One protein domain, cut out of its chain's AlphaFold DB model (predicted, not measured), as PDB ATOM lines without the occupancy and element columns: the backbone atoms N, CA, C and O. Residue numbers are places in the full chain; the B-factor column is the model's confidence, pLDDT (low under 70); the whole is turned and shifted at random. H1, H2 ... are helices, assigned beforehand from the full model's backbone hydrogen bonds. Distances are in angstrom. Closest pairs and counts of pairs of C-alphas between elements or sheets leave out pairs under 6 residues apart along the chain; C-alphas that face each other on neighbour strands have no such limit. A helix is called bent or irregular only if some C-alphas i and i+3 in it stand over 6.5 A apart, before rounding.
ATOM      1  N   GLY A   2      73.265  39.013 142.109       36.22
ATOM      2  CA  GLY A   2      72.402  38.070 141.385       36.22
ATOM      3  C   GLY A   2      70.976  38.151 141.931       36.22
ATOM      4  O   GLY A   2      70.807  38.237 143.145       36.22
ATOM      5  N   LEU A   3      69.962  38.171 141.063       38.69
ATOM      6  CA  LEU A   3      68.556  38.285 141.474       38.69
ATOM      7  C   LEU A   3      67.903  36.893 141.572       38.69
ATOM      8  O   LEU A   3      67.719  36.264 140.533       38.69
ATOM      9  N   PRO A   4      67.461  36.432 142.759       49.84
ATOM     10  CA  PRO A   4      66.771  35.146 142.932       49.84
ATOM     11  C   PRO A   4      65.275  35.194 142.551       49.84
ATOM     12  O   PRO A   4      64.489  34.367 142.999       49.84
ATOM     13  N   ALA A   5      64.854  36.173 141.741       58.00
ATOM     14  CA  ALA A   5      63.451  36.419 141.394       58.00
ATOM     15  C   ALA A   5      62.983  36.013 139.963       58.00
ATOM     16  O   ALA A   5      61.845  36.352 139.623       58.00
ATOM     17  N   PRO A   6      63.755  35.323 139.085       67.44
ATOM     18  CA  PRO A   6      63.397  35.205 137.663       67.44
ATOM     19  C   PRO A   6      62.094  34.429 137.425       67.44
ATOM     20  O   PRO A   6      61.376  34.716 136.469       67.44
ATOM     21  N   VAL A   7      61.750  33.485 138.305       78.56
ATOM     22  CA  VAL A   7      60.576  32.611 138.142       78.56
ATOM     23  C   VAL A   7      59.254  33.370 138.330       78.56
ATOM     24  O   VAL A   7      58.296  33.130 137.595       78.56
ATOM     25  N   GLY A   8      59.210  34.350 139.241       79.50
ATOM     26  CA  GLY A   8      58.048  35.235 139.407       79.50
ATOM     27  C   GLY A   8      57.806  36.111 138.171       79.50
ATOM     28  O   GLY A   8      56.666  36.282 137.738       79.50
ATOM     29  N   TYR A   9      58.883  36.589 137.536       85.00
ATOM     30  CA  TYR A   9      58.793  37.294 136.256       85.00
ATOM     31  C   TYR A   9      58.400  36.359 135.103       85.00
ATOM     32  O   TYR A   9      57.579  36.748 134.281       85.00
ATOM     33  N   LEU A  10      58.895  35.115 135.058       84.88
ATOM     34  CA  LEU A  10      58.510  34.114 134.048       84.88
ATOM     35  C   LEU A  10      57.004  33.794 134.079       84.88
ATOM     36  O   LEU A  10      56.362  33.718 133.027       84.88
ATOM     37  N   TYR A  11      56.425  33.682 135.277       86.75
ATOM     38  CA  TYR A  11      54.976  33.586 135.473       86.75
ATOM     39  C   TYR A  11      54.225  34.813 134.915       86.75
ATOM     40  O   TYR A  11      53.192  34.659 134.261       86.75
ATOM     41  N   TRP A  12      54.748  36.032 135.085       87.69
ATOM     42  CA  TRP A  12      54.124  37.231 134.510       87.69
ATOM     43  C   TRP A  12      54.355  37.406 133.009       87.69
ATOM     44  O   TRP A  12      53.442  37.881 132.335       87.69
ATOM     45  N   TYR A  13      55.488  36.979 132.448       87.38
ATOM     46  CA  TYR A  13      55.695  36.960 130.997       87.38
ATOM     47  C   TYR A  13      54.699  36.009 130.323       87.38
ATOM     48  O   TYR A  13      53.981  36.417 129.412       87.38
ATOM     49  N   THR A  14      54.577  34.776 130.822       85.88
ATOM     50  CA  THR A  14      53.608  33.793 130.304       85.88
ATOM     51  C   THR A  14      52.161  34.261 130.478       85.88
ATOM     52  O   THR A  14      51.395  34.232 129.514       85.88
ATOM     53  N   THR A  15      51.796  34.797 131.648       86.94
ATOM     54  CA  THR A  15      50.460  35.376 131.892       86.94
ATOM     55  C   THR A  15      50.168  36.550 130.949       86.94
ATOM     56  O   THR A  15      49.079  36.627 130.380       86.94
ATOM     57  N   SER A  16      51.138  37.440 130.719       88.06
ATOM     58  CA  SER A  16      50.980  38.600 129.829       88.06
ATOM     59  C   SER A  16      50.841  38.195 128.362       88.06
ATOM     60  O   SER A  16      50.022  38.777 127.657       88.06
ATOM     61  N   ILE A  17      51.569  37.169 127.907       88.50
ATOM     62  CA  ILE A  17      51.430  36.607 126.553       88.50
ATOM     63  C   ILE A  17      50.025  36.019 126.356       88.50
ATOM     64  O   ILE A  17      49.372  36.318 125.356       88.50
ATOM     65  N   ILE A  18      49.515  35.250 127.325       86.69
ATOM     66  CA  ILE A  18      48.153  34.688 127.277       86.69
ATOM     67  C   ILE A  18      47.103  35.809 127.232       86.69
ATOM     68  O   ILE A  18      46.210  35.789 126.382       86.69
ATOM     69  N   LEU A  19      47.225  36.822 128.097       86.25
ATOM     70  CA  LEU A  19      46.325  37.980 128.106       86.25
ATOM     71  C   LEU A  19      46.396  38.784 126.799       86.25
ATOM     72  O   LEU A  19      45.355  39.211 126.299       86.25
ATOM     73  N   PHE A  20      47.583  38.958 126.216       88.75
ATOM     74  CA  PHE A  20      47.772  39.639 124.933       88.75
ATOM     75  C   PHE A  20      47.093  38.885 123.783       88.75
ATOM     76  O   PHE A  20      46.328  39.490 123.035       88.75
ATOM     77  N   ILE A  21      47.273  37.561 123.693       85.12
ATOM     78  CA  ILE A  21      46.606  36.714 122.689       85.12
ATOM     79  C   ILE A  21      45.079  36.804 122.832       85.12
ATOM     80  O   ILE A  21      44.385  37.074 121.853       85.12
ATOM     81  N   LEU A  22      44.543  36.663 124.050       83.62
ATOM     82  CA  LEU A  22      43.101  36.805 124.304       83.62
ATOM     83  C   LEU A  22      42.582  38.220 123.983       83.62
ATOM     84  O   LEU A  22      41.453  38.370 123.515       83.62
ATOM     85  N   THR A  23      43.405  39.254 124.178       86.94
ATOM     86  CA  THR A  23      43.066  40.638 123.809       86.94
ATOM     87  C   THR A  23      43.010  40.816 122.295       86.94
ATOM     88  O   THR A  23      42.042  41.384 121.789       86.94
ATOM     89  N   LEU A  24      43.986  40.282 121.553       84.12
ATOM     90  CA  LEU A  24      43.970  40.284 120.088       84.12
ATOM     91  C   LEU A  24      42.738  39.553 119.539       84.12
ATOM     92  O   LEU A  24      42.085  40.074 118.641       84.12
ATOM     93  N   LEU A  25      42.369  38.402 120.111       82.31
ATOM     94  CA  LEU A  25      41.170  37.647 119.721       82.31
ATOM     95  C   LEU A  25      39.873  38.442 119.969       82.31
ATOM     96  O   LEU A  25      39.009  38.499 119.094       82.31
ATOM     97  N   ASN A  26      39.748  39.115 121.118       83.12
ATOM     98  CA  ASN A  26      38.611  39.987 121.442       83.12
ATOM     99  C   ASN A  26      38.516  41.194 120.491       83.12
ATOM    100  O   ASN A  26      37.445  41.501 119.964       83.12
ATOM    101  N   VAL A  27      39.641  41.872 120.238       83.31
ATOM    102  CA  VAL A  27      39.721  43.021 119.322       83.31
ATOM    103  C   VAL A  27      39.418  42.593 117.884       83.31
ATOM    104  O   VAL A  27      38.605  43.239 117.225       83.31
ATOM    105  N   ALA A  28      39.970  41.469 117.419       78.88
ATOM    106  CA  ALA A  28      39.670  40.897 116.110       78.88
ATOM    107  C   ALA A  28      38.186  40.516 115.976       78.88
ATOM    108  O   ALA A  28      37.564  40.874 114.979       78.88
ATOM    109  N   SER A  29      37.585  39.882 116.992       74.00
ATOM    110  CA  SER A  29      36.150  39.551 117.018       74.00
ATOM    111  C   SER A  29      35.270  40.808 116.950       74.00
ATOM    112  O   SER A  29      34.301  40.845 116.190       74.00
ATOM    113  N   LYS A  30      35.638  41.885 117.659       74.81
ATOM    114  CA  LYS A  30      34.941  43.185 117.609       74.81
ATOM    115  C   LYS A  30      35.084  43.886 116.256       74.81
ATOM    116  O   LYS A  30      34.079  44.346 115.719       74.81
ATOM    117  N   LEU A  31      36.286  43.925 115.676       75.94
ATOM    118  CA  LEU A  31      36.533  44.467 114.331       75.94
ATOM    119  C   LEU A  31      35.754  43.679 113.269       75.94
ATOM    120  O   LEU A  31      35.043  44.265 112.457       75.94
ATOM    121  N   TYR A  32      35.803  42.348 113.331       72.88
ATOM    122  CA  TYR A  32      35.016  41.451 112.485       72.88
ATOM    123  C   TYR A  32      33.506  41.717 112.607       72.88
ATOM    124  O   TYR A  32      32.831  41.866 111.587       72.88
ATOM    125  N   LYS A  33      32.975  41.844 113.833       67.31
ATOM    126  CA  LYS A  33      31.560  42.166 114.106       67.31
ATOM    127  C   LYS A  33      31.182  43.604 113.708       67.31
ATOM    128  O   LYS A  33      30.004  43.864 113.474       67.31
ATOM    129  N   HIS A  34      32.144  44.520 113.577       74.38
ATOM    130  CA  HIS A  34      31.941  45.865 113.027       74.38
ATOM    131  C   HIS A  34      31.864  45.831 111.489       74.38
ATOM    132  O   HIS A  34      30.820  46.157 110.928       74.38
ATOM    133  N   LYS A  93      33.638  29.682 117.813       44.34
ATOM    134  CA  LYS A  93      33.323  28.280 118.131       44.34
ATOM    135  C   LYS A  93      34.531  27.432 118.566       44.34
ATOM    136  O   LYS A  93      34.410  26.622 119.485       44.34
ATOM    137  N   HIS A  94      35.677  27.592 117.907       42.94
ATOM    138  CA  HIS A  94      36.868  26.735 118.024       42.94
ATOM    139  C   HIS A  94      38.008  27.337 118.866       42.94
ATOM    140  O   HIS A  94      38.969  26.635 119.172       42.94
ATOM    141  N   VAL A  95      37.904  28.608 119.282       44.31
ATOM    142  CA  VAL A  95      38.870  29.240 120.200       44.31
ATOM    143  C   VAL A  95      38.175  29.834 121.425       44.31
ATOM    144  O   VAL A  95      38.526  29.458 122.540       44.31
ATOM    145  N   LEU A  96      37.161  30.694 121.269       47.28
ATOM    146  CA  LEU A  96      36.527  31.346 122.430       47.28
ATOM    147  C   LEU A  96      35.645  30.392 123.257       47.28
ATOM    148  O   LEU A  96      35.680  30.448 124.486       47.28
ATOM    149  N   LEU A  97      34.911  29.476 122.614       38.25
ATOM    150  CA  LEU A  97      34.081  28.480 123.311       38.25
ATOM    151  C   LEU A  97      34.833  27.191 123.702       38.25
ATOM    152  O   LEU A  97      34.526  26.603 124.741       38.25
ATOM    153  N   THR A  98      35.828  26.752 122.922       33.84
ATOM    154  CA  THR A  98      36.467  25.422 123.084       33.84
ATOM    155  C   THR A  98      37.914  25.408 123.573       33.84
ATOM    156  O   THR A  98      38.314  24.388 124.128       33.84
ATOM    157  N   ALA A  99      38.652  26.527 123.602       36.59
ATOM    158  CA  ALA A  99      39.835  26.611 124.483       36.59
ATOM    159  C   ALA A  99      39.445  26.501 125.979       36.59
ATOM    160  O   ALA A  99      40.270  26.205 126.845       36.59
ATOM    161  N   ILE A 100      38.157  26.706 126.278       44.75
ATOM    162  CA  ILE A 100      37.533  26.533 127.593       44.75
ATOM    163  C   ILE A 100      36.774  25.186 127.685       44.75
ATOM    164  O   ILE A 100      36.399  24.788 128.788       44.75
ATOM    165  N   THR A 101      36.593  24.430 126.587       31.56
ATOM    166  CA  THR A 101      35.893  23.126 126.592       31.56
ATOM    167  C   THR A 101      36.631  21.983 125.867       31.56
ATOM    168  O   THR A 101      36.384  21.671 124.706       31.56
ATOM    169  N   LYS A 114      29.634   8.449 139.203       40.75
ATOM    170  CA  LYS A 114      29.987   9.126 137.941       40.75
ATOM    171  C   LYS A 114      29.815  10.649 138.039       40.75
ATOM    172  O   LYS A 114      28.930  11.224 137.412       40.75
ATOM    173  N   VAL A 115      30.666  11.307 138.824       43.91
ATOM    174  CA  VAL A 115      30.802  12.766 138.830       43.91
ATOM    175  C   VAL A 115      31.523  13.161 137.546       43.91
ATOM    176  O   VAL A 115      32.751  13.195 137.480       43.91
ATOM    177  N   ALA A 116      30.742  13.431 136.503       41.59
ATOM    178  CA  ALA A 116      31.227  14.099 135.308       41.59
ATOM    179  C   ALA A 116      31.535  15.559 135.667       41.59
ATOM    180  O   ALA A 116      30.700  16.447 135.512       41.59
ATOM    181  N   TYR A 117      32.733  15.801 136.199       45.78
ATOM    182  CA  TYR A 117      33.264  17.154 136.278       45.78
ATOM    183  C   TYR A 117      33.294  17.761 134.867       45.78
ATOM    184  O   TYR A 117      33.607  17.030 133.920       45.78
ATOM    185  N   PRO A 118      33.077  19.079 134.704       55.44
ATOM    186  CA  PRO A 118      33.553  19.763 133.513       55.44
ATOM    187  C   PRO A 118      35.070  19.551 133.467       55.44
ATOM    188  O   PRO A 118      35.828  20.142 134.242       55.44
ATOM    189  N   THR A 119      35.517  18.660 132.580       58.91
ATOM    190  CA  THR A 119      36.911  18.183 132.456       58.91
ATOM    191  C   THR A 119      37.893  19.281 132.078       58.91
ATOM    192  O   THR A 119      39.086  19.045 131.962       58.91
ATOM    193  N   THR A 120      37.383  20.490 131.909       66.50
ATOM    194  CA  THR A 120      37.949  21.612 131.189       66.50
ATOM    195  C   THR A 120      38.376  22.651 132.217       66.50
ATOM    196  O   THR A 120      39.562  22.927 132.330       66.50
ATOM    197  N   GLU A 121      37.472  23.052 133.119       70.88
ATOM    198  CA  GLU A 121      37.820  23.650 134.411       70.88
ATOM    199  C   GLU A 121      38.757  22.742 135.222       70.88
ATOM    200  O   GLU A 121      39.691  23.240 135.847       70.88
ATOM    201  N   VAL A 122      38.539  21.420 135.228       78.25
ATOM    202  CA  VAL A 122      39.430  20.502 135.957       78.25
ATOM    203  C   VAL A 122      40.795  20.388 135.279       78.25
ATOM    204  O   VAL A 122      41.792  20.526 135.981       78.25
ATOM    205  N   ALA A 123      40.881  20.233 133.953       79.62
ATOM    206  CA  ALA A 123      42.167  20.256 133.250       79.62
ATOM    207  C   ALA A 123      42.895  21.599 133.413       79.62
ATOM    208  O   ALA A 123      44.093  21.594 133.674       79.62
ATOM    209  N   TRP A 124      42.193  22.736 133.357       81.75
ATOM    210  CA  TRP A 124      42.787  24.051 133.612       81.75
ATOM    211  C   TRP A 124      43.302  24.181 135.049       81.75
ATOM    212  O   TRP A 124      44.435  24.608 135.247       81.75
ATOM    213  N   ARG A 125      42.533  23.762 136.064       85.31
ATOM    214  CA  ARG A 125      42.984  23.789 137.469       85.31
ATOM    215  C   ARG A 125      44.152  22.831 137.720       85.31
ATOM    216  O   ARG A 125      45.101  23.216 138.397       85.31
ATOM    217  N   VAL A 126      44.108  21.610 137.182       88.19
ATOM    218  CA  VAL A 126      45.181  20.610 137.328       88.19
ATOM    219  C   VAL A 126      46.432  21.061 136.581       88.19
ATOM    220  O   VAL A 126      47.494  21.113 137.184       88.19
ATOM    221  N   GLY A 127      46.313  21.468 135.318       89.81
ATOM    222  CA  GLY A 127      47.420  21.982 134.510       89.81
ATOM    223  C   GLY A 127      48.058  23.233 135.115       89.81
ATOM    224  O   GLY A 127      49.280  23.321 135.176       89.81
ATOM    225  N   TYR A 128      47.256  24.152 135.662       90.75
ATOM    226  CA  TYR A 128      47.765  25.320 136.384       90.75
ATOM    227  C   TYR A 128      48.473  24.927 137.691       90.75
ATOM    228  O   TYR A 128      49.529  25.473 137.999       90.75
ATOM    229  N   THR A 129      47.964  23.923 138.416       93.31
ATOM    230  CA  THR A 129      48.623  23.371 139.617       93.31
ATOM    231  C   THR A 129      49.937  22.664 139.276       93.31
ATOM    232  O   THR A 129      50.933  22.865 139.965       93.31
ATOM    233  N   VAL A 130      49.983  21.878 138.196       93.81
ATOM    234  CA  VAL A 130      51.206  21.211 137.723       93.81
ATOM    235  C   VAL A 130      52.223  22.243 137.245       93.81
ATOM    236  O   VAL A 130      53.369  22.184 137.672       93.81
ATOM    237  N   GLY A 131      51.817  23.233 136.445       91.38
ATOM    238  CA  GLY A 131      52.688  24.334 136.021       91.38
ATOM    239  C   GLY A 131      53.248  25.130 137.204       91.38
ATOM    240  O   GLY A 131      54.439  25.424 137.239       91.38
ATOM    241  N   PHE A 132      52.421  25.403 138.216       93.88
ATOM    242  CA  PHE A 132      52.841  26.035 139.465       93.88
ATOM    243  C   PHE A 132      53.873  25.201 140.238       93.88
ATOM    244  O   PHE A 132      54.886  25.742 140.679       93.88
ATOM    245  N   LEU A 133      53.651  23.892 140.382       94.19
ATOM    246  CA  LEU A 133      54.584  22.991 141.063       94.19
ATOM    247  C   LEU A 133      55.895  22.846 140.278       94.19
ATOM    248  O   LEU A 133      56.964  22.967 140.867       94.19
ATOM    249  N   VAL A 134      55.833  22.685 138.953       92.19
ATOM    250  CA  VAL A 134      57.020  22.674 138.084       92.19
ATOM    251  C   VAL A 134      57.817  23.966 138.263       92.19
ATOM    252  O   VAL A 134      59.002  23.894 138.565       92.19
ATOM    253  N   LEU A 135      57.182  25.142 138.189       90.56
ATOM    254  CA  LEU A 135      57.857  26.420 138.448       90.56
ATOM    255  C   LEU A 135      58.394  26.534 139.886       90.56
ATOM    256  O   LEU A 135      59.419  27.173 140.090       90.56
ATOM    257  N   SER A 136      57.762  25.906 140.881       91.25
ATOM    258  CA  SER A 136      58.219  25.946 142.281       91.25
ATOM    259  C   SER A 136      59.476  25.105 142.548       91.25
ATOM    260  O   SER A 136      60.262  25.475 143.412       91.25
ATOM    261  N   PHE A 137      59.682  24.002 141.813       91.88
ATOM    262  CA  PHE A 137      60.808  23.071 142.022       91.88
ATOM    263  C   PHE A 137      61.878  23.091 140.910       91.88
ATOM    264  O   PHE A 137      62.999  22.627 141.131       91.88
ATOM    265  N   TYR A 138      61.584  23.623 139.720       90.19
ATOM    266  CA  TYR A 138      62.513  23.639 138.581       90.19
ATOM    267  C   TYR A 138      63.824  24.376 138.896       90.19
ATOM    268  O   TYR A 138      63.810  25.533 139.306       90.19
ATOM    269  N   GLY A 139      64.961  23.715 138.663       86.88
ATOM    270  CA  GLY A 139      66.301  24.290 138.840       86.88
ATOM    271  C   GLY A 139      66.841  24.310 140.277       86.88
ATOM    272  O   GLY A 139      68.028  24.539 140.444       86.88
ATOM    273  N   THR A 140      66.022  23.998 141.286       88.69
ATOM    274  CA  THR A 140      66.326  24.183 142.729       88.69
ATOM    275  C   THR A 140      67.318  23.183 143.349       88.69
ATOM    276  O   THR A 140      67.440  23.097 144.568       88.69
ATOM    277  N   GLY A 141      67.909  22.287 142.550       88.31
ATOM    278  CA  GLY A 141      68.755  21.182 143.034       88.31
ATOM    279  C   GLY A 141      68.096  20.198 144.026       88.31
ATOM    280  O   GLY A 141      68.779  19.307 144.521       88.31
ATOM    281  N   TRP A 142      66.792  20.344 144.308       88.75
ATOM    282  CA  TRP A 142      66.078  19.803 145.480       88.75
ATOM    283  C   TRP A 142      66.524  20.355 146.851       88.75
ATOM    284  O   TRP A 142      66.097  19.827 147.886       88.75
ATOM    285  N   ASP A 143      67.300  21.443 146.896       92.25
ATOM    286  CA  ASP A 143      67.647  22.105 148.154       92.25
ATOM    287  C   ASP A 143      66.416  22.716 148.845       92.25
ATOM    288  O   ASP A 143      65.549  23.334 148.227       92.25
ATOM    289  N   THR A 144      66.360  22.549 150.169       92.31
ATOM    290  CA  THR A 144      65.198  22.917 150.988       92.31
ATOM    291  C   THR A 144      65.029  24.427 151.152       92.31
ATOM    292  O   THR A 144      63.900  24.876 151.333       92.31
ATOM    293  N   LEU A 145      66.095  25.227 151.069       91.19
ATOM    294  CA  LEU A 145      65.986  26.686 151.072       91.19
ATOM    295  C   LEU A 145      65.570  27.200 149.687       91.19
ATOM    296  O   LEU A 145      64.708  28.079 149.601       91.19
ATOM    297  N   GLU A 146      66.123  26.630 148.614       91.19
ATOM    298  CA  GLU A 146      65.813  27.036 147.240       91.19
ATOM    299  C   GLU A 146      64.347  26.791 146.864       91.19
ATOM    300  O   GLU A 146      63.640  27.763 146.580       91.19
ATOM    301  N   TRP A 147      63.827  25.553 146.926       92.88
ATOM    302  CA  TRP A 147      62.420  25.317 146.545       92.88
ATOM    303  C   TRP A 147      61.419  25.966 147.503       92.88
ATOM    304  O   TRP A 147      60.340  26.378 147.075       92.88
ATOM    305  N   SER A 148      61.776  26.136 148.779       93.88
ATOM    306  CA  SER A 148      60.950  26.855 149.755       93.88
ATOM    307  C   SER A 148      60.755  28.319 149.356       93.88
ATOM    308  O   SER A 148      59.634  28.834 149.341       93.88
ATOM    309  N   ASN A 149      61.839  29.007 148.994       91.75
ATOM    310  CA  ASN A 149      61.788  30.411 148.596       91.75
ATOM    311  C   ASN A 149      61.223  30.581 147.176       91.75
ATOM    312  O   ASN A 149      60.492  31.537 146.916       91.75
ATOM    313  N   GLN A 150      61.500  29.646 146.265       91.56
ATOM    314  CA  GLN A 150      60.969  29.670 144.903       91.56
ATOM    315  C   GLN A 150      59.448  29.452 144.877       91.56
ATOM    316  O   GLN A 150      58.741  30.203 144.203       91.56
ATOM    317  N   ALA A 151      58.918  28.527 145.687       93.50
ATOM    318  CA  ALA A 151      57.476  28.359 145.874       93.50
ATOM    319  C   ALA A 151      56.801  29.640 146.401       93.50
ATOM    320  O   ALA A 151      55.734  30.013 145.909       93.50
ATOM    321  N   ALA A 152      57.432  30.358 147.341       93.25
ATOM    322  CA  ALA A 152      56.927  31.646 147.824       93.25
ATOM    323  C   ALA A 152      56.918  32.728 146.733       93.25
ATOM    324  O   ALA A 152      55.919  33.435 146.587       93.25
ATOM    325  N   TRP A 153      57.982  32.836 145.929       91.75
ATOM    326  CA  TRP A 153      58.035  33.780 144.807       91.75
ATOM    327  C   TRP A 153      56.923  33.538 143.785       91.75
ATOM    328  O   TRP A 153      56.233  34.484 143.401       91.75
ATOM    329  N   VAL A 154      56.717  32.286 143.362       92.81
ATOM    330  CA  VAL A 154      55.668  31.939 142.385       92.81
ATOM    331  C   VAL A 154      54.272  32.099 142.997       92.81
ATOM    332  O   VAL A 154      53.344  32.493 142.295       92.81
ATOM    333  N   ALA A 155      54.101  31.850 144.300       94.56
ATOM    334  CA  ALA A 155      52.844  32.079 145.008       94.56
ATOM    335  C   ALA A 155      52.485  33.569 145.056       94.56
ATOM    336  O   ALA A 155      51.426  33.972 144.574       94.56
ATOM    337  N   VAL A 156      53.378  34.401 145.596       93.44
ATOM    338  CA  VAL A 156      53.113  35.830 145.808       93.44
ATOM    339  C   VAL A 156      53.003  36.593 144.485       93.44
ATOM    340  O   VAL A 156      52.189  37.511 144.384       93.44
ATOM    341  N   ALA A 157      53.696  36.157 143.427       93.25
ATOM    342  CA  ALA A 157      53.498  36.694 142.081       93.25
ATOM    343  C   ALA A 157      52.035  36.588 141.591       93.25
ATOM    344  O   ALA A 157      51.619  37.394 140.761       93.25
ATOM    345  N   GLN A 158      51.208  35.674 142.119       94.00
ATOM    346  CA  GLN A 158      49.790  35.582 141.744       94.00
ATOM    347  C   GLN A 158      48.906  36.677 142.363       94.00
ATOM    348  O   GLN A 158      47.792  36.883 141.880       94.00
ATOM    349  N   VAL A 159      49.359  37.393 143.402       94.44
ATOM    350  CA  VAL A 159      48.524  38.330 144.185       94.44
ATOM    351  C   VAL A 159      47.808  39.391 143.326       94.44
ATOM    352  O   VAL A 159      46.589  39.528 143.488       94.44
ATOM    353  N   PRO A 160      48.453  40.087 142.361       93.12
ATOM    354  CA  PRO A 160      47.746  41.027 141.488       93.12
ATOM    355  C   PRO A 160      46.684  40.353 140.615       93.12
ATOM    356  O   PRO A 160      45.610  40.920 140.417       93.12
ATOM    357  N   LEU A 161      46.943  39.133 140.125       92.50
ATOM    358  CA  LEU A 161      46.000  38.395 139.283       92.50
ATOM    359  C   LEU A 161      44.786  37.911 140.094       92.50
ATOM    360  O   LEU A 161      43.651  38.070 139.647       92.50
ATOM    361  N   ILE A 162      45.007  37.389 141.305       94.19
ATOM    362  CA  ILE A 162      43.948  36.971 142.241       94.19
ATOM    363  C   ILE A 162      42.980  38.129 142.505       94.19
ATOM    364  O   ILE A 162      41.762  37.927 142.482       94.19
ATOM    365  N   ILE A 163      43.510  39.336 142.716       92.62
ATOM    366  CA  ILE A 163      42.720  40.547 142.968       92.62
ATOM    367  C   ILE A 163      42.027  41.040 141.689       92.62
ATOM    368  O   ILE A 163      40.829  41.325 141.726       92.62
ATOM    369  N   ALA A 164      42.727  41.088 140.550       90.94
ATOM    370  CA  ALA A 164      42.148  41.491 139.266       90.94
ATOM    371  C   ALA A 164      40.937  40.624 138.879       90.94
ATOM    372  O   ALA A 164      39.894  41.150 138.492       90.94
ATOM    373  N   LEU A 165      41.047  39.302 139.056       90.00
ATOM    374  CA  LEU A 165      39.977  38.338 138.783       90.00
ATOM    375  C   LEU A 165      38.775  38.462 139.744       90.00
ATOM    376  O   LEU A 165      37.675  38.052 139.380       90.00
ATOM    377  N   ALA A 166      38.962  39.034 140.941       87.81
ATOM    378  CA  ALA A 166      37.896  39.292 141.918       87.81
ATOM    379  C   ALA A 166      37.184  40.648 141.730       87.81
ATOM    380  O   ALA A 166      36.112  40.877 142.304       87.81
ATOM    381  N   GLY A 167      37.768  41.561 140.947       84.38
ATOM    382  CA  GLY A 167      37.159  42.845 140.612       84.38
ATOM    383  C   GLY A 167      35.822  42.674 139.879       84.38
ATOM    384  O   GLY A 167      35.623  41.721 139.127       84.38
ATOM    385  N   LYS A 168      34.897  43.622 140.071       78.62
ATOM    386  CA  LYS A 168      33.714  43.761 139.198       78.62
ATOM    387  C   LYS A 168      33.992  44.768 138.083       78.62
ATOM    388  O   LYS A 168      33.509  44.594 136.970       78.62
ATOM    389  N   ASN A 169      34.851  45.753 138.350       79.94
ATOM    390  CA  ASN A 169      35.474  46.607 137.340       79.94
ATOM    391  C   ASN A 169      36.690  45.880 136.734       79.94
ATOM    392  O   ASN A 169      37.828  46.329 136.844       79.94
ATOM    393  N   ASN A 170      36.454  44.686 136.184       79.88
ATOM    394  CA  ASN A 170      37.509  43.742 135.838       79.88
ATOM    395  C   ASN A 170      38.183  44.101 134.500       79.88
ATOM    396  O   ASN A 170      37.607  43.916 133.424       79.88
ATOM    397  N   LEU A 171      39.434  44.568 134.569       81.38
ATOM    398  CA  LEU A 171      40.261  44.880 133.399       81.38
ATOM    399  C   LEU A 171      40.496  43.652 132.499       81.38
ATOM    400  O   LEU A 171      40.524  43.788 131.279       81.38
ATOM    401  N   ILE A 172      40.583  42.446 133.068       83.94
ATOM    402  CA  ILE A 172      40.724  41.198 132.304       83.94
ATOM    403  C   ILE A 172      39.450  40.937 131.492       83.94
ATOM    404  O   ILE A 172      39.546  40.532 130.337       83.94
ATOM    405  N   SER A 173      38.261  41.239 132.023       80.56
ATOM    406  CA  SER A 173      37.013  41.157 131.247       80.56
ATOM    407  C   SER A 173      36.931  42.200 130.132       80.56
ATOM    408  O   SER A 173      36.438  41.890 129.051       80.56
ATOM    409  N   LEU A 174      37.452  43.413 130.342       82.19
ATOM    410  CA  LEU A 174      37.542  44.423 129.279       82.19
ATOM    411  C   LEU A 174      38.470  43.954 128.142       82.19
ATOM    412  O   LEU A 174      38.083  43.997 126.971       82.19
ATOM    413  N   LEU A 175      39.661  43.466 128.507       83.00
ATOM    414  CA  LEU A 175      40.713  43.008 127.597       83.00
ATOM    415  C   LEU A 175      40.334  41.730 126.839       83.00
ATOM    416  O   LEU A 175      40.402  41.709 125.617       83.00
ATOM    417  N   THR A 176      39.875  40.688 127.534       80.50
ATOM    418  CA  THR A 176      39.539  39.377 126.938       80.50
ATOM    419  C   THR A 176      38.116  39.297 126.383       80.50
ATOM    420  O   THR A 176      37.817  38.406 125.597       80.50
ATOM    421  N   GLY A 177      37.216  40.195 126.799       75.19
ATOM    422  CA  GLY A 177      35.778  40.110 126.516       75.19
ATOM    423  C   GLY A 177      35.020  39.121 127.411       75.19
ATOM    424  O   GLY A 177      33.798  39.189 127.485       75.19
ATOM    425  N   ILE A 178      35.716  38.239 128.138       77.81
ATOM    426  CA  ILE A 178      35.101  37.189 128.956       77.81
ATOM    427  C   ILE A 178      34.520  37.803 130.236       77.81
ATOM    428  O   ILE A 178      35.238  38.420 131.028       77.81
ATOM    429  N   SER A 179      33.220  37.610 130.472       74.12
ATOM    430  CA  SER A 179      32.530  38.129 131.659       74.12
ATOM    431  C   SER A 179      33.169  37.666 132.978       74.12
ATOM    432  O   SER A 179      33.582  36.515 133.133       74.12
ATOM    433  N   TYR A 180      33.257  38.574 133.959       77.94
ATOM    434  CA  TYR A 180      34.027  38.333 135.189       77.94
ATOM    435  C   TYR A 180      33.483  37.133 136.002       77.94
ATOM    436  O   TYR A 180      34.250  36.459 136.687       77.94
ATOM    437  N   ASP A 181      32.179  36.828 135.909       72.00
ATOM    438  CA  ASP A 181      31.573  35.660 136.565       72.00
ATOM    439  C   ASP A 181      32.143  34.341 136.010       72.00
ATOM    440  O   ASP A 181      32.443  33.437 136.792       72.00
ATOM    441  N   ARG A 182      32.400  34.258 134.691       75.75
ATOM    442  CA  ARG A 182      33.093  33.119 134.057       75.75
ATOM    443  C   ARG A 182      34.568  33.042 134.469       75.75
ATOM    444  O   ARG A 182      35.096  31.948 134.619       75.75
ATOM    445  N   LEU A 183      35.234  34.174 134.714       80.12
ATOM    446  CA  LEU A 183      36.638  34.213 135.161       80.12
ATOM    447  C   LEU A 183      36.830  33.838 136.647       80.12
ATOM    448  O   LEU A 183      37.940  33.519 137.076       80.12
ATOM    449  N   ASN A 184      35.761  33.823 137.447       83.81
ATOM    450  CA  ASN A 184      35.814  33.604 138.897       83.81
ATOM    451  C   ASN A 184      36.340  32.203 139.305       83.81
ATOM    452  O   ASN A 184      36.736  32.003 140.453       83.81
ATOM    453  N   TYR A 185      36.392  31.204 138.411       84.50
ATOM    454  CA  TYR A 185      37.073  29.941 138.745       84.50
ATOM    455  C   TYR A 185      38.598  30.088 138.823       84.50
ATOM    456  O   TYR A 185      39.214  29.430 139.661       84.50
ATOM    457  N   LEU A 186      39.192  30.989 138.033       87.56
ATOM    458  CA  LEU A 186      40.628  31.275 138.063       87.56
ATOM    459  C   LEU A 186      41.023  31.993 139.357       87.56
ATOM    460  O   LEU A 186      42.040  31.640 139.944       87.56
ATOM    461  N   HIS A 187      40.189  32.910 139.866       91.69
ATOM    462  CA  HIS A 187      40.393  33.531 141.184       91.69
ATOM    463  C   HIS A 187      40.501  32.464 142.291       91.69
ATOM    464  O   HIS A 187      41.434  32.481 143.092       91.69
ATOM    465  N   ARG A 188      39.584  31.483 142.288       90.94
ATOM    466  CA  ARG A 188      39.595  30.358 143.240       90.94
ATOM    467  C   ARG A 188      40.814  29.450 143.056       90.94
ATOM    468  O   ARG A 188      41.383  29.000 144.044       90.94
ATOM    469  N   ALA A 189      41.209  29.172 141.813       91.44
ATOM    470  CA  ALA A 189      42.378  28.349 141.516       91.44
ATOM    471  C   ALA A 189      43.672  29.024 141.996       91.44
ATOM    472  O   ALA A 189      44.427  28.425 142.755       91.44
ATOM    473  N   ALA A 190      43.881  30.289 141.631       94.19
ATOM    474  CA  ALA A 190      45.053  31.063 142.020       94.19
ATOM    475  C   ALA A 190      45.130  31.287 143.544       94.19
ATOM    476  O   ALA A 190      46.190  31.116 144.137       94.19
ATOM    477  N   GLY A 191      44.002  31.554 144.215       95.12
ATOM    478  CA  GLY A 191      43.950  31.634 145.682       95.12
ATOM    479  C   GLY A 191      44.356  30.327 146.380       95.12
ATOM    480  O   GLY A 191      45.066  30.358 147.385       95.12
ATOM    481  N   ASN A 192      43.981  29.171 145.820       94.50
ATOM    482  CA  ASN A 192      44.419  27.867 146.328       94.50
ATOM    483  C   ASN A 192      45.919  27.606 146.082       94.50
ATOM    484  O   ASN A 192      46.548  26.923 146.886       94.50
ATOM    485  N   LEU A 193      46.501  28.135 144.999       95.62
ATOM    486  CA  LEU A 193      47.937  27.998 144.714       95.62
ATOM    487  C   LEU A 193      48.797  28.959 145.542       95.62
ATOM    488  O   LEU A 193      49.874  28.565 145.983       95.62
ATOM    489  N   LEU A 194      48.297  30.164 145.835       96.62
ATOM    490  CA  LEU A 194      48.892  31.060 146.829       96.62
ATOM    491  C   LEU A 194      48.981  30.349 148.191       96.62
ATOM    492  O   LEU A 194      50.062  30.282 148.770       96.62
ATOM    493  N   LEU A 195      47.884  29.725 148.648       96.81
ATOM    494  CA  LEU A 195      47.873  28.894 149.860       96.81
ATOM    495  C   LEU A 195      48.899  27.753 149.779       96.81
ATOM    496  O   LEU A 195      49.702  27.599 150.695       96.81
ATOM    497  N   LEU A 196      48.890  26.971 148.694       96.81
ATOM    498  CA  LEU A 196      49.788  25.827 148.512       96.81
ATOM    499  C   LEU A 196      51.266  26.240 148.578       96.81
ATOM    500  O   LEU A 196      52.033  25.628 149.317       96.81
ATOM    501  N   GLY A 197      51.662  27.295 147.864       96.25
ATOM    502  CA  GLY A 197      53.038  27.791 147.887       96.25
ATOM    503  C   GLY A 197      53.451  28.387 149.229       96.25
ATOM    504  O   GLY A 197      54.562  28.126 149.682       96.25
ATOM    505  N   SER A 198      52.559  29.107 149.917       96.19
ATOM    506  CA  SER A 198      52.822  29.573 151.285       96.19
ATOM    507  C   SER A 198      52.984  28.409 152.276       96.19
ATOM    508  O   SER A 198      53.829  28.492 153.163       96.19
ATOM    509  N   TRP A 199      52.240  27.307 152.114       97.12
ATOM    510  CA  TRP A 199      52.418  26.087 152.919       97.12
ATOM    511  C   TRP A 199      53.717  25.339 152.591       97.12
ATOM    512  O   TRP A 199      54.394  24.887 153.512       97.12
ATOM    513  N   ILE A 200      54.103  25.250 151.312       96.94
ATOM    514  CA  ILE A 200      55.401  24.692 150.889       96.94
ATOM    515  C   ILE A 200      56.545  25.512 151.507       96.94
ATOM    516  O   ILE A 200      57.430  24.943 152.141       96.94
ATOM    517  N   HIS A 201      56.485  26.842 151.408       95.19
ATOM    518  CA  HIS A 201      57.467  27.753 151.997       95.19
ATOM    519  C   HIS A 201      57.573  27.614 153.525       95.19
ATOM    520  O   HIS A 201      58.661  27.422 154.071       95.19
ATOM    521  N   ALA A 202      56.435  27.650 154.227       94.50
ATOM    522  CA  ALA A 202      56.399  27.488 155.678       94.50
ATOM    523  C   ALA A 202      56.951  26.118 156.113       94.50
ATOM    524  O   ALA A 202      57.734  26.048 157.058       94.50
ATOM    525  N   GLY A 203      56.608  25.039 155.399       94.38
ATOM    526  CA  GLY A 203      57.124  23.691 155.653       94.38
ATOM    527  C   GLY A 203      58.625  23.542 155.376       94.38
ATOM    528  O   GLY A 203      59.324  22.868 156.133       94.38
ATOM    529  N   GLY A 204      59.143  24.203 154.338       94.50
ATOM    530  CA  GLY A 204      60.574  24.242 154.033       94.50
ATOM    531  C   GLY A 204      61.378  24.960 155.118       94.50
ATOM    532  O   GLY A 204      62.336  24.399 155.649       94.50
ATOM    533  N   HIS A 205      60.943  26.154 155.534       91.56
ATOM    534  CA  HIS A 205      61.587  26.879 156.639       91.56
ATOM    535  C   HIS A 205      61.453  26.163 157.986       91.56
ATOM    536  O   HIS A 205      62.421  26.129 158.738       91.56
ATOM    537  N   TRP A 206      60.325  25.502 158.256       91.31
ATOM    538  CA  TRP A 206      60.145  24.642 159.434       91.31
ATOM    539  C   TRP A 206      61.112  23.449 159.454       91.31
ATOM    540  O   TRP A 206      61.637  23.081 160.506       91.31
ATOM    541  N   ARG A 207      61.385  22.839 158.290       92.31
ATOM    542  CA  ARG A 207      62.393  21.778 158.161       92.31
ATOM    543  C   ARG A 207      63.798  22.313 158.446       92.31
ATOM    544  O   ARG A 207      64.542  21.672 159.181       92.31
ATOM    545  N   LEU A 208      64.144  23.491 157.923       90.12
ATOM    546  CA  LEU A 208      65.444  24.138 158.153       90.12
ATOM    547  C   LEU A 208      65.633  24.577 159.615       90.12
ATOM    548  O   LEU A 208      66.698  24.356 160.189       90.12
ATOM    549  N   SER A 209      64.600  25.131 160.256       87.38
ATOM    550  CA  SER A 209      64.642  25.534 161.671       87.38
ATOM    551  C   SER A 209      64.681  24.356 162.648       87.38
ATOM    552  O   SER A 209      64.907  24.583 163.838       87.38
ATOM    553  N   HIS A 210      64.488  23.126 162.152       87.06
ATOM    554  CA  HIS A 210      64.291  21.900 162.930       87.06
ATOM    555  C   HIS A 210      63.052  21.985 163.847       87.06
ATOM    556  O   HIS A 210      63.058  21.532 164.989       87.06
ATOM    557  N   GLY A 211      61.966  22.570 163.331       85.00
ATOM    558  CA  GLY A 211      60.712  22.776 164.052       85.00
ATOM    559  C   GLY A 211      60.704  24.051 164.897       85.00
ATOM    560  O   GLY A 211      61.174  25.106 164.459       85.00
ATOM    561  N   TRP A 212      60.123  23.973 166.099       82.00
ATOM    562  CA  TRP A 212      59.953  25.127 166.984       82.00
ATOM    563  C   TRP A 212      61.288  25.524 167.623       82.00
ATOM    564  O   TRP A 212      61.779  24.864 168.534       82.00
ATOM    565  N   ASN A 213      61.884  26.604 167.121       85.12
ATOM    566  CA  ASN A 213      63.237  27.020 167.473       85.12
ATOM    567  C   ASN A 213      63.244  28.454 168.012       85.12
ATOM    568  O   ASN A 213      62.968  29.403 167.275       85.12
ATOM    569  N   ASP A 214      63.603  28.612 169.285       83.81
ATOM    570  CA  ASP A 214      63.680  29.890 170.001       83.81
ATOM    571  C   ASP A 214      64.452  30.986 169.256       83.81
ATOM    572  O   ASP A 214      64.076  32.156 169.311       83.81
ATOM    573  N   LYS A 215      65.533  30.628 168.552       84.50
ATOM    574  CA  LYS A 215      66.346  31.599 167.804       84.50
ATOM    575  C   LYS A 215      65.615  32.105 166.560       84.50
ATOM    576  O   LYS A 215      65.733  33.281 166.239       84.50
ATOM    577  N   ALA A 216      64.832  31.248 165.902       81.50
ATOM    578  CA  ALA A 216      64.006  31.630 164.760       81.50
ATOM    579  C   ALA A 216      62.786  32.457 165.204       81.50
ATOM    580  O   ALA A 216      62.526  33.521 164.641       81.50
ATOM    581  N   TRP A 217      62.085  32.025 166.257       84.81
ATOM    582  CA  TRP A 217      60.893  32.707 166.779       84.81
ATOM    583  C   TRP A 217      61.163  34.098 167.357       84.81
ATOM    584  O   TRP A 217      60.289  34.954 167.309       84.81
ATOM    585  N   ARG A 218      62.385  34.387 167.816       87.44
ATOM    586  CA  ARG A 218      62.783  35.751 168.215       87.44
ATOM    587  C   ARG A 218      62.890  36.733 167.037       87.44
ATOM    588  O   ARG A 218      63.062  37.925 167.272       87.44
ATOM    589  N   THR A 219      62.786  36.275 165.785       88.81
ATOM    590  CA  THR A 219      62.887  37.141 164.602       88.81
ATOM    591  C   THR A 219      61.523  37.655 164.129       88.81
ATOM    592  O   THR A 219      60.567  36.906 163.930       88.81
ATOM    593  N   ARG A 271      60.178  42.677 152.482       87.81
ATOM    594  CA  ARG A 271      59.999  43.859 151.611       87.81
ATOM    595  C   ARG A 271      60.388  43.651 150.139       87.81
ATOM    596  O   ARG A 271      60.045  44.452 149.279       87.81
ATOM    597  N   THR A 272      61.109  42.579 149.806       87.25
ATOM    598  CA  THR A 272      61.468  42.260 148.414       87.25
ATOM    599  C   THR A 272      60.264  41.773 147.592       87.25
ATOM    600  O   THR A 272      60.284  41.909 146.370       87.25
ATOM    601  N   ILE A 273      59.188  41.274 148.225       88.06
ATOM    602  CA  ILE A 273      57.936  40.921 147.526       88.06
ATOM    603  C   ILE A 273      56.962  42.100 147.342       88.06
ATOM    604  O   ILE A 273      55.960  41.938 146.645       88.06
ATOM    605  N   ASP A 274      57.264  43.295 147.870       88.56
ATOM    606  CA  ASP A 274      56.421  44.502 147.767       88.56
ATOM    607  C   ASP A 274      56.029  44.835 146.310       88.56
ATOM    608  O   ASP A 274      54.907  45.277 146.044       88.56
ATOM    609  N   VAL A 275      56.915  44.525 145.351       89.38
ATOM    610  CA  VAL A 275      56.702  44.650 143.895       89.38
ATOM    611  C   VAL A 275      55.473  43.885 143.379       89.38
ATOM    612  O   VAL A 275      54.844  44.315 142.415       89.38
ATOM    613  N   TRP A 276      55.085  42.787 144.034       90.19
ATOM    614  CA  TRP A 276      53.885  42.009 143.712       90.19
ATOM    615  C   TRP A 276      52.676  42.400 144.571       90.19
ATOM    616  O   TRP A 276      51.537  42.172 144.165       90.19
ATOM    617  N   ILE A 277      52.885  43.013 145.740       93.56
ATOM    618  CA  ILE A 277      51.788  43.412 146.630       93.56
ATOM    619  C   ILE A 277      51.176  44.750 146.201       93.56
ATOM    620  O   ILE A 277      49.954  44.845 146.067       93.56
ATOM    621  N   TYR A 278      51.994  45.774 145.931       93.12
ATOM    622  CA  TYR A 278      51.486  47.112 145.607       93.12
ATOM    623  C   TYR A 278      50.605  47.176 144.344       93.12
ATOM    624  O   TYR A 278      49.563  47.833 144.417       93.12
ATOM    625  N   PRO A 279      50.892  46.469 143.227       91.44
ATOM    626  CA  PRO A 279      49.974  46.420 142.087       91.44
ATOM    627  C   PRO A 279      48.625  45.781 142.444       91.44
ATOM    628  O   PRO A 279      47.582  46.251 141.994       91.44
ATOM    629  N   GLY A 280      48.626  44.755 143.303       91.56
ATOM    630  CA  GLY A 280      47.405  44.144 143.827       91.56
ATOM    631  C   GLY A 280      46.580  45.118 144.672       91.56
ATOM    632  O   GLY A 280      45.389  45.295 144.425       91.56
ATOM    633  N   VAL A 281      47.215  45.815 145.619       93.19
ATOM    634  CA  VAL A 281      46.558  46.851 146.440       93.19
ATOM    635  C   VAL A 281      46.007  47.985 145.564       93.19
ATOM    636  O   VAL A 281      44.863  48.397 145.755       93.19
ATOM    637  N   GLY A 282      46.765  48.437 144.560       93.00
ATOM    638  CA  GLY A 282      46.335  49.458 143.601       93.00
ATOM    639  C   GLY A 282      45.114  49.036 142.779       93.00
ATOM    640  O   GLY A 282      44.156  49.799 142.672       93.00
ATOM    641  N   LEU A 283      45.091  47.800 142.265       91.31
ATOM    642  CA  LEU A 283      43.938  47.235 141.552       91.31
ATOM    643  C   LEU A 283      42.698  47.114 142.452       91.31
ATOM    644  O   LEU A 283      41.586  47.418 142.015       91.31
ATOM    645  N   TRP A 284      42.876  46.713 143.715       91.44
ATOM    646  CA  TRP A 284      41.777  46.633 144.681       91.44
ATOM    647  C   TRP A 284      41.196  48.019 144.991       91.44
ATOM    648  O   TRP A 284      39.977  48.207 144.917       91.44
ATOM    649  N   ALA A 285      42.060  49.000 145.265       90.12
ATOM    650  CA  ALA A 285      41.674  50.387 145.499       90.12
ATOM    651  C   ALA A 285      40.973  50.996 144.273       90.12
ATOM    652  O   ALA A 285      39.920  51.615 144.422       90.12
ATOM    653  N   ALA A 286      41.479  50.756 143.060       89.69
ATOM    654  CA  ALA A 286      40.858  51.219 141.821       89.69
ATOM    655  C   ALA A 286      39.451  50.627 141.611       89.69
ATOM    656  O   ALA A 286      38.516  51.371 141.317       89.69
ATOM    657  N   ASP A 287      39.246  49.318 141.829       87.25
ATOM    658  CA  ASP A 287      37.909  48.708 141.751       87.25
ATOM    659  C   ASP A 287      36.938  49.301 142.789       87.25
ATOM    660  O   ASP A 287      35.762  49.487 142.463       87.25
ATOM    661  N   ARG A 288      37.406  49.649 144.000       85.56
ATOM    662  CA  ARG A 288      36.595  50.366 145.004       85.56
ATOM    663  C   ARG A 288      36.251  51.787 144.558       85.56
ATOM    664  O   ARG A 288      35.069  52.126 144.510       85.56
ATOM    665  N   LEU A 289      37.254  52.592 144.207       86.44
ATOM    666  CA  LEU A 289      37.089  53.995 143.813       86.44
ATOM    667  C   LEU A 289      36.169  54.132 142.596       86.44
ATOM    668  O   LEU A 289      35.254  54.948 142.618       86.44
ATOM    669  N   LEU A 290      36.328  53.278 141.580       85.25
ATOM    670  CA  LEU A 290      35.470  53.274 140.392       85.25
ATOM    671  C   LEU A 290      34.009  52.900 140.703       85.25
ATOM    672  O   LEU A 290      33.106  53.424 140.053       85.25
ATOM    673  N   ARG A 291      33.741  52.038 141.699       80.94
ATOM    674  CA  ARG A 291      32.359  51.771 142.149       80.94
ATOM    675  C   ARG A 291      31.763  52.940 142.915       80.94
ATOM    676  O   ARG A 291      30.617  53.281 142.655       80.94
ATOM    677  N   VAL A 292      32.521  53.556 143.824       80.56
ATOM    678  CA  VAL A 292      32.058  54.750 144.550       80.56
ATOM    679  C   VAL A 292      31.769  55.872 143.552       80.56
ATOM    680  O   VAL A 292      30.663  56.400 143.547       80.56
ATOM    681  N   ALA A 293      32.691  56.152 142.628       82.50
ATOM    682  CA  ALA A 293      32.492  57.126 141.561       82.50
ATOM    683  C   ALA A 293      31.240  56.816 140.720       82.50
ATOM    684  O   ALA A 293      30.394  57.695 140.560       82.50
ATOM    685  N   ARG A 294      31.058  55.571 140.246       80.25
ATOM    686  CA  ARG A 294      29.855  55.193 139.482       80.25
ATOM    687  C   ARG A 294      28.577  55.368 140.307       80.25
ATOM    688  O   ARG A 294      27.621  55.944 139.801       80.25
ATOM    689  N   LEU A 295      28.552  54.904 141.556       75.00
ATOM    690  CA  LEU A 295      27.379  54.998 142.426       75.00
ATOM    691  C   LEU A 295      27.005  56.463 142.697       75.00
ATOM    692  O   LEU A 295      25.831  56.813 142.592       75.00
ATOM    693  N   VAL A 296      27.984  57.329 142.970       76.19
ATOM    694  CA  VAL A 296      27.753  58.755 143.252       76.19
ATOM    695  C   VAL A 296      27.350  59.521 141.981       76.19
ATOM    696  O   VAL A 296      26.456  60.365 142.051       76.19
ATOM    697  N   VAL A 297      27.915  59.191 140.810       76.25
ATOM    698  CA  VAL A 297      27.512  59.760 139.504       76.25
ATOM    699  C   VAL A 297      26.108  59.306 139.091       76.25
ATOM    700  O   VAL A 297      25.243  60.150 138.871       76.25
ATOM    701  N   LEU A 298      25.846  57.994 139.013       71.00
ATOM    702  CA  LEU A 298      24.558  57.472 138.540       71.00
ATOM    703  C   LEU A 298      23.402  57.919 139.438       71.00
ATOM    704  O   LEU A 298      22.370  58.342 138.926       71.00
ATOM    705  N   ASN A 299      23.575  57.888 140.760       70.00
ATOM    706  CA  ASN A 299      22.517  58.234 141.715       70.00
ATOM    707  C   ASN A 299      22.517  59.738 142.092       70.00
ATOM    708  O   ASN A 299      21.857  60.122 143.055       70.00
ATOM    709  N   LYS A 300      23.252  60.584 141.342       63.97
ATOM    710  CA  LYS A 300      23.362  62.055 141.488       63.97
ATOM    711  C   LYS A 300      23.718  62.559 142.903       63.97
ATOM    712  O   LYS A 300      23.407  63.692 143.266       63.97
ATOM    713  N   LEU A 301      24.437  61.757 143.689       60.34
ATOM    714  CA  LEU A 301      24.788  62.061 145.087       60.34
ATOM    715  C   LEU A 301      25.787  63.229 145.243       60.34
ATOM    716  O   LEU A 301      25.937  63.757 146.341       60.34
ATOM    717  N   TRP A 302      26.411  63.692 144.152       54.16
ATOM    718  CA  TRP A 302      27.226  64.919 144.123       54.16
ATOM    719  C   TRP A 302      26.465  66.179 144.581       54.16
ATOM    720  O   TRP A 302      27.092  67.136 145.019       54.16
ATOM    721  N   ILE A 303      25.129  66.193 144.489       52.28
ATOM    722  CA  ILE A 303      24.305  67.383 144.769       52.28
ATOM    723  C   ILE A 303      24.237  67.702 146.277       52.28
ATOM    724  O   ILE A 303      24.063  68.864 146.646       52.28
TER     725      ILE A 303
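This is residues 2 to 34, 93 to 101, 114 to 219 and 271 to 303 of the 1156 residues of the protein "FAD-binding FR-type domain-containing protein" of Kwoniella shandongensis (UniProt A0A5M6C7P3). The long helix H7 and the H4-H5 pair running back beside it make a core; H3 packs on H7 and H4, H1 packs on H4 and H6, and H9 packs on H4 and H5 from the side away from H3. H8 lies beyond one end of H7 with no helix touching it, and residues 294 to 300 at the far end of H9 stick out. The printed part has 181 residues with nine named helices, H1 to H9 in chain order, and no named strand: all helix. It is loose, with a radius of gyration of the C-alphas of 19.9 A and spans of 62 by 50 by 42 A.

H1, residues 6 to 34, and H2, residues 93 to 96, are near each other, the closest C-alphas being 8.3 A apart. H3, residues 119 to 137, H4, residues 144 to 156, and H7, residues 180 to 208, form an up-and-down bundle, each running against the one before it in the chain. H3 and H4 are a helical hairpin and touch at Ser 136 and Ala 151, whose C-alphas are 4.4 A apart. H4 and H7 touch with 32 pairs of C-alphas within 8 A, the closest being Ser 148 and His 201 at 4.2 A; they run opposite ways at a shallow tilt of 22 degrees. Residues 7 to 11 of H1 touch H4, the closest C-alphas being those of Gly 8 and Val 154 at 5.0 A. H5, residues 159 to 166, touches H7 and runs the opposite way, the closest C-alphas being Ile 162 and His 187 at 5.1 A. H6, residues 171 to 176, touches H1 at a steep tilt of 63 degrees, the closest C-alphas being Thr 23 and Thr 176 at 4.9 A. H8, residues 214 to 217, and H7 are apart. H9, residues 271 to 298, touches H5 through its residues 276 to 284, the C-alphas of Pro 160 and Gly 280 being 3.9 A apart. Every O i to N i+4 pair is within hydrogen-bond range in H1, H3, H5 and H6; H4 has 8 of 9, H7 22 of 25 and H9 20 of 24, and H2 and H8 are too short for such a pair.

H1 begins at C-alpha 6 (63.397, 35.205, 137.663) and is 41.4 A long. H3 is 26.2 A and H4 18.4 A long. H7, 41.4 A long, begins at C-alpha 180 (34.027, 38.333, 135.189); it is irregular, but only just, with C-alphas 182 and 185 6.9 A apart. H9, 40.2 A long, ends at C-alpha 298 (24.558, 57.472, 138.540); it has a kink of 35 degrees near residue 278 and is irregular, but only just, with C-alphas 272 and 275 7.0 A apart.

The C-alphas of His 34 and Asp 214, 67.1 A apart, are the farthest. Residues 35 to 92, 102 to 113 and 220 to 270 are not printed, with gaps of 18.4, 19.0 and 14.9 A between C-alphas. Of the links that are printed whole, H3 to H4 is short and the others are tight. The mean pLDDT of the printed part is 81.6; 26 residues are under 70, namely 2 to 6, 33, 93 to 101, 114 to 120 and 300 to 303.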